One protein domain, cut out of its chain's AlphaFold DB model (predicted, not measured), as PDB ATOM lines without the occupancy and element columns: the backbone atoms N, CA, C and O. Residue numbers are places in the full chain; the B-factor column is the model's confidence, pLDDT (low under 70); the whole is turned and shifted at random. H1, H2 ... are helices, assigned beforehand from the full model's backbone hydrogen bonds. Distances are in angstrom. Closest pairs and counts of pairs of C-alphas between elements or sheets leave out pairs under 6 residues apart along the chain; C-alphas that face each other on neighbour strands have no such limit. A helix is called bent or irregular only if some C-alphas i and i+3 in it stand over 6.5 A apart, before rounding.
ATOM      1  N   THR A   9     -36.272  -8.136 -45.299       83.81
ATOM      2  CA  THR A   9     -37.304  -8.329 -44.263       83.81
ATOM      3  C   THR A   9     -37.970  -7.019 -43.835       83.81
ATOM      4  O   THR A   9     -39.129  -7.025 -43.413       83.81
ATOM      5  N   ASP A  10     -37.275  -5.898 -44.002       85.25
ATOM      6  CA  ASP A  10     -37.734  -4.539 -43.723       85.25
ATOM      7  C   ASP A  10     -38.937  -4.115 -44.580       85.25
ATOM      8  O   ASP A  10     -39.829  -3.435 -44.078       85.25
ATOM      9  N   PHE A  11     -39.038  -4.563 -45.834       89.19
ATOM     10  CA  PHE A  11     -40.187  -4.258 -46.696       89.19
ATOM     11  C   PHE A  11     -41.502  -4.812 -46.131       89.19
ATOM     12  O   PHE A  11     -42.519  -4.118 -46.144       89.19
ATOM     13  N   ALA A  12     -41.492  -6.037 -45.599       88.06
ATOM     14  CA  ALA A  12     -42.682  -6.623 -44.983       88.06
ATOM     15  C   ALA A  12     -43.076  -5.870 -43.701       88.06
ATOM     16  O   ALA A  12     -44.251  -5.568 -43.495       88.06
ATOM     17  N   GLN A  13     -42.089  -5.509 -42.874       89.94
ATOM     18  CA  GLN A  13     -42.310  -4.723 -41.656       89.94
ATOM     19  C   GLN A  13     -42.855  -3.328 -41.973       89.94
ATOM     20  O   GLN A  13     -43.804  -2.877 -41.338       89.94
ATOM     21  N   ARG A  14     -42.299  -2.660 -42.987       91.62
ATOM     22  CA  ARG A  14     -42.735  -1.335 -43.424       91.62
ATOM     23  C   ARG A  14     -44.165  -1.352 -43.957       91.62
ATOM     24  O   ARG A  14     -44.933  -0.454 -43.631       91.62
ATOM     25  N   LEU A  15     -44.546  -2.368 -44.735       93.12
ATOM     26  CA  LEU A  15     -45.933  -2.513 -45.185       93.12
ATOM     27  C   LEU A  15     -46.888  -2.665 -43.994       93.12
ATOM     28  O   LEU A  15     -47.916  -1.995 -43.949       93.12
ATOM     29  N   GLN A  16     -46.523  -3.499 -43.015       92.94
ATOM     30  CA  GLN A  16     -47.323  -3.678 -41.805       92.94
ATOM     31  C   GLN A  16     -47.477  -2.360 -41.033       92.94
ATOM     32  O   GLN A  16     -48.587  -2.005 -40.653       92.94
ATOM     33  N   GLN A  17     -46.404  -1.578 -40.887       93.12
ATOM     34  CA  GLN A  17     -46.449  -0.265 -40.234       93.12
ATOM     35  C   GLN A  17     -47.382   0.726 -40.945       93.12
ATOM     36  O   GLN A  17     -48.107   1.466 -40.274       93.12
ATOM     37  N   ILE A  18     -47.389   0.744 -42.283       92.25
ATOM     38  CA  ILE A  18     -48.291   1.601 -43.071       92.25
ATOM     39  C   ILE A  18     -49.757   1.222 -42.794       92.25
ATOM     40  O   ILE A  18     -50.586   2.100 -42.548       92.25
ATOM     41  N   ILE A  19     -50.062  -0.079 -42.766       93.69
ATOM     42  CA  ILE A  19     -51.401  -0.610 -42.462       93.69
ATOM     43  C   ILE A  19     -51.817  -0.273 -41.024       93.69
ATOM     44  O   ILE A  19     -52.923   0.221 -40.801       93.69
ATOM     45  N   ASP A  20     -50.936  -0.500 -40.051       93.38
ATOM     46  CA  ASP A  20     -51.225  -0.284 -38.630       93.38
ATOM     47  C   ASP A  20     -51.467   1.197 -38.320       93.38
ATOM     48  O   ASP A  20     -52.408   1.538 -37.601       93.38
ATOM     49  N   THR A  21     -50.666   2.088 -38.912       92.06
ATOM     50  CA  THR A  21     -50.809   3.543 -38.745       92.06
ATOM     51  C   THR A  21     -52.164   4.031 -39.252       92.06
ATOM     52  O   THR A  21     -52.813   4.855 -38.605       92.06
ATOM     53  N   TYR A  22     -52.618   3.505 -40.391       91.50
ATOM     54  CA  TYR A  22     -53.932   3.824 -40.935       91.50
ATOM     55  C   TYR A  22     -55.068   3.266 -40.068       91.50
ATOM     56  O   TYR A  22     -55.972   4.009 -39.688       91.50
ATOM     57  N   ASN A  23     -54.992   1.990 -39.679       91.06
ATOM     58  CA  ASN A  23     -56.016   1.338 -38.855       91.06
ATOM     59  C   ASN A  23     -56.168   1.974 -37.464       91.06
ATOM     60  O   ASN A  23     -57.264   1.973 -36.907       91.06
ATOM     61  N   ALA A  24     -55.096   2.545 -36.910       92.94
ATOM     62  CA  ALA A  24     -55.129   3.293 -35.654       92.94
ATOM     63  C   ALA A  24     -55.794   4.683 -35.776       92.94
ATOM     64  O   ALA A  24     -55.856   5.417 -34.791       92.94
ATOM     65  N   GLY A  25     -56.256   5.074 -36.971       86.50
ATOM     66  CA  GLY A  25     -56.758   6.421 -37.250       86.50
ATOM     67  C   GLY A  25     -55.655   7.483 -37.280       86.50
ATOM     68  O   GLY A  25     -55.947   8.676 -37.231       86.50
ATOM     69  N   GLY A  26     -54.386   7.068 -37.348       77.62
ATOM     70  CA  GLY A  26     -53.214   7.945 -37.330       77.62
ATOM     71  C   GLY A  26     -52.871   8.581 -38.681       77.62
ATOM     72  O   GLY A  26     -51.895   9.322 -38.766       77.62
ATOM     73  N   SER A  27     -53.639   8.302 -39.738       80.94
ATOM     74  CA  SER A  27     -53.414   8.805 -41.098       80.94
ATOM     75  C   SER A  27     -54.741   9.091 -41.800       80.94
ATOM     76  O   SER A  27     -55.693   8.329 -41.644       80.94
ATOM     77  N   SER A  28     -54.792  10.141 -42.628       88.81
ATOM     78  CA  SER A  28     -55.903  10.319 -43.573       88.81
ATOM     79  C   SER A  28     -55.836   9.278 -44.697       88.81
ATOM     80  O   SER A  28     -54.795   8.637 -44.902       88.81
ATOM     81  N   ASN A  29     -56.934   9.134 -45.445       88.31
ATOM     82  CA  ASN A  29     -56.995   8.258 -46.618       88.31
ATOM     83  C   ASN A  29     -55.959   8.662 -47.678       88.31
ATOM     84  O   ASN A  29     -55.300   7.798 -48.252       88.31
ATOM     85  N   GLU A  30     -55.792   9.966 -47.913       89.56
ATOM     86  CA  GLU A  30     -54.836  10.506 -48.884       89.56
ATOM     87  C   GLU A  30     -53.396  10.184 -48.472       89.56
ATOM     88  O   GLU A  30     -52.632   9.651 -49.271       89.56
ATOM     89  N   HIS A  31     -53.042  10.419 -47.205       90.12
ATOM     90  CA  HIS A  31     -51.698  10.127 -46.707       90.12
ATOM     91  C   HIS A  31     -51.384   8.620 -46.725       90.12
ATOM     92  O   HIS A  31     -50.277   8.218 -47.080       90.12
ATOM     93  N   TYR A  32     -52.363   7.766 -46.410       90.62
ATOM     94  CA  TYR A  32     -52.198   6.313 -46.507       90.62
ATOM     95  C   TYR A  32     -51.943   5.864 -47.951       90.62
ATOM     96  O   TYR A  32     -51.035   5.070 -48.205       90.62
ATOM     97  N   PHE A  33     -52.710   6.402 -48.903       93.19
ATOM     98  CA  PHE A  33     -52.513   6.121 -50.322       93.19
ATOM     99  C   PHE A  33     -51.122   6.558 -50.800       93.19
ATOM    100  O   PHE A  33     -50.432   5.781 -51.463       93.19
ATOM    101  N   ASP A  34     -50.667   7.749 -50.409       95.00
ATOM    102  CA  ASP A  34     -49.332   8.247 -50.749       95.00
ATOM    103  C   ASP A  34     -48.216   7.344 -50.198       95.00
ATOM    104  O   ASP A  34     -47.252   7.040 -50.910       95.00
ATOM    105  N   GLU A  35     -48.341   6.861 -48.960       95.25
ATOM    106  CA  GLU A  35     -47.369   5.934 -48.366       95.25
ATOM    107  C   GLU A  35     -47.345   4.574 -49.079       95.25
ATOM    108  O   GLU A  35     -46.262   4.040 -49.345       95.25
ATOM    109  N   LEU A  36     -48.502   4.040 -49.484       95.00
ATOM    110  CA  LEU A  36     -48.575   2.826 -50.305       95.00
ATOM    111  C   LEU A  36     -47.934   3.017 -51.686       95.00
ATOM    112  O   LEU A  36     -47.253   2.113 -52.187       95.00
ATOM    113  N   MET A  37     -48.114   4.185 -52.302       95.69
ATOM    114  CA  MET A  37     -47.494   4.507 -53.588       95.69
ATOM    115  C   MET A  37     -45.971   4.590 -53.468       95.69
ATOM    116  O   MET A  37     -45.262   3.976 -54.270       95.69
ATOM    117  N   LYS A  38     -45.452   5.264 -52.434       95.50
ATOM    118  CA  LYS A  38     -44.008   5.304 -52.141       95.50
ATOM    119  C   LYS A  38     -43.449   3.913 -51.852       95.50
ATOM    120  O   LYS A  38     -42.362   3.584 -52.323       95.50
ATOM    121  N   PHE A  39     -44.179   3.092 -51.098       94.69
ATOM    122  CA  PHE A  39     -43.801   1.708 -50.825       94.69
ATOM    123  C   PHE A  39     -43.703   0.887 -52.117       94.69
ATOM    124  O   PHE A  39     -42.686   0.241 -52.366       94.69
ATOM    125  N   THR A  40     -44.715   0.979 -52.980       93.38
ATOM    126  CA  THR A  40     -44.735   0.277 -54.270       93.38
ATOM    127  C   THR A  40     -43.592   0.729 -55.177       93.38
ATOM    128  O   THR A  40     -42.972  -0.102 -55.839       93.38
ATOM    129  N   GLN A  41     -43.273   2.026 -55.197       95.12
ATOM    130  CA  GLN A  41     -42.129   2.528 -55.958       95.12
ATOM    131  C   GLN A  41     -40.806   1.979 -55.411       95.12
ATOM    132  O   GLN A  41     -39.996   1.480 -56.184       95.12
ATOM    133  N   ALA A  42     -40.619   1.974 -54.088       93.81
ATOM    134  CA  ALA A  42     -39.426   1.405 -53.467       93.81
ATOM    135  C   ALA A  42     -39.266  -0.097 -53.768       93.81
ATOM    136  O   ALA A  42     -38.148  -0.564 -53.976       93.81
ATOM    137  N   MET A  43     -40.368  -0.854 -53.827       92.56
ATOM    138  CA  MET A  43     -40.329  -2.262 -54.234       92.56
ATOM    139  C   MET A  43     -39.864  -2.431 -55.680       92.56
ATOM    140  O   MET A  43     -39.013  -3.276 -55.941       92.56
ATOM    141  N   LYS A  44     -40.394  -1.622 -56.608       92.88
ATOM    142  CA  LYS A  44     -39.966  -1.640 -58.017       92.88
ATOM    143  C   LYS A  44     -38.486  -1.301 -58.151       92.88
ATOM    144  O   LYS A  44     -37.756  -2.012 -58.833       92.88
ATOM    145  N   ASP A  45     -38.036  -0.268 -57.445       93.56
ATOM    146  CA  ASP A  45     -36.634   0.135 -57.448       93.56
ATOM    147  C   ASP A  45     -35.731  -1.008 -56.950       93.56
ATOM    148  O   ASP A  45     -34.687  -1.286 -57.546       93.56
ATOM    149  N   GLU A  46     -36.116  -1.697 -55.873       93.50
ATOM    150  CA  GLU A  46     -35.351  -2.835 -55.351       93.50
ATOM    151  C   GLU A  46     -35.383  -4.047 -56.298       93.50
ATOM    152  O   GLU A  46     -34.360  -4.711 -56.464       93.50
ATOM    153  N   ASP A  47     -36.498  -4.307 -56.984       91.06
ATOM    154  CA  ASP A  47     -36.583  -5.360 -58.005       91.06
ATOM    155  C   ASP A  47     -35.682  -5.086 -59.221       91.06
ATOM    156  O   ASP A  47     -35.117  -6.018 -59.799       91.06
ATOM    157  N   GLU A  48     -35.487  -3.816 -59.584       94.56
ATOM    158  CA  GLU A  48     -34.586  -3.388 -60.663       94.56
ATOM    159  C   GLU A  48     -33.126  -3.234 -60.209       94.56
ATOM    160  O   GLU A  48     -32.209  -3.126 -61.032       94.56
ATOM    161  N   ARG A  49     -32.865  -3.235 -58.896       94.81
ATOM    162  CA  ARG A  49     -31.522  -3.051 -58.334       94.81
ATOM    163  C   ARG A  49     -30.491  -4.064 -58.843       94.81
ATOM    164  O   ARG A  49     -29.402  -3.604 -59.173       94.81
ATOM    165  N   PRO A  50     -30.768  -5.377 -58.998       94.88
ATOM    166  CA  PRO A  50     -29.796  -6.305 -59.578       94.88
ATOM    167  C   PRO A  50     -29.272  -5.820 -60.937       94.88
ATOM    168  O   PRO A  50     -28.065  -5.794 -61.163       94.88
ATOM    169  N   ILE A  51     -30.161  -5.318 -61.803       95.12
ATOM    170  CA  ILE A  51     -29.804  -4.800 -63.132       95.12
ATOM    171  C   ILE A  51     -28.916  -3.558 -63.000       95.12
ATOM    172  O   ILE A  51     -27.856  -3.493 -63.622       95.12
ATOM    173  N   ARG A  52     -29.308  -2.598 -62.154       95.06
ATOM    174  CA  ARG A  52     -28.542  -1.358 -61.916       95.06
ATOM    175  C   ARG A  52     -27.163  -1.629 -61.319       95.06
ATOM    176  O   ARG A  52     -26.187  -0.972 -61.674       95.06
ATOM    177  N   GLU A  53     -27.075  -2.608 -60.426       94.00
ATOM    178  CA  GLU A  53     -25.828  -3.006 -59.775       94.00
ATOM    179  C   GLU A  53     -24.959  -3.906 -60.665       94.00
ATOM    180  O   GLU A  53     -23.779  -4.107 -60.349       94.00
ATOM    181  N   GLY A  54     -25.524  -4.410 -61.769       95.88
ATOM    182  CA  GLY A  54     -24.915  -5.360 -62.692       95.88
ATOM    183  C   GLY A  54     -24.786  -6.769 -62.113       95.88
ATOM    184  O   GLY A  54     -23.896  -7.503 -62.522       95.88
TER     185      GLY A  54
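What this domain is: This is residues 9 to 54 of the 156 residues of the protein "Type I restriction enzyme, R subunit" of Nitrosomonas sp. Nm132 (UniProt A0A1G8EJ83). A long helix, H2, and a shorter one, H1, lie side by side and run opposite ways as a helical hairpin, with a tight turn joining them at one end. The far part of H2 runs on past H1, and residues 44 to 54, of which 44 to 53 belong to H2, stick out as a single arm that makes much of the length. The printed part has 46 residues with two named helices, H1 then H2 along the chain, and no named strand; the class is all helix. The whole is loose, with a radius of gyration of the C-alphas of 12.7 A, and spans 42 by 21 by 7 A.

How they stand to each other: The longest helix is H2, residues 29 to 53. It has a kink of 39 degrees near residue 47. It is irregular there: C-alphas 47 and 50 are 7.0 A apart, and its line is a rough one. H1, residues 9 to 23, touches H2, with 8 pairs of C-alphas within 8 A. The closest C-alphas of the two helices are those of Tyr 22 and Tyr 32, 6.3 A apart. Their lines stand at a shallow tilt of 9 degrees, opposite ways, and their centres are 13.2 A apart. In H1 every O i to N i+4 pair is within hydrogen-bond range; in H2 19 of 21 are.

Where its parts are: H2 measures 35.7 A from C-alpha 29 at (-56.995, 8.258, -46.618) to C-alpha 53 at (-25.828, -3.006, -59.775). H1 measures 21.7 A from its first to its last C-alpha and begins with C-alpha 9 at (-37.304, -8.329, -44.263).

The domain as a whole: The two C-alphas farthest apart are those of Gly 25 and Gly 54, at 42.4 A. Without the residues that stand free, the body of 35 residues spans 25 by 16 by 7 A. The link from H1 to H2, 5 residues, is tight. The printed part has no cut. The mean pLDDT of the printed part is 91.8, and no printed residue is under 70.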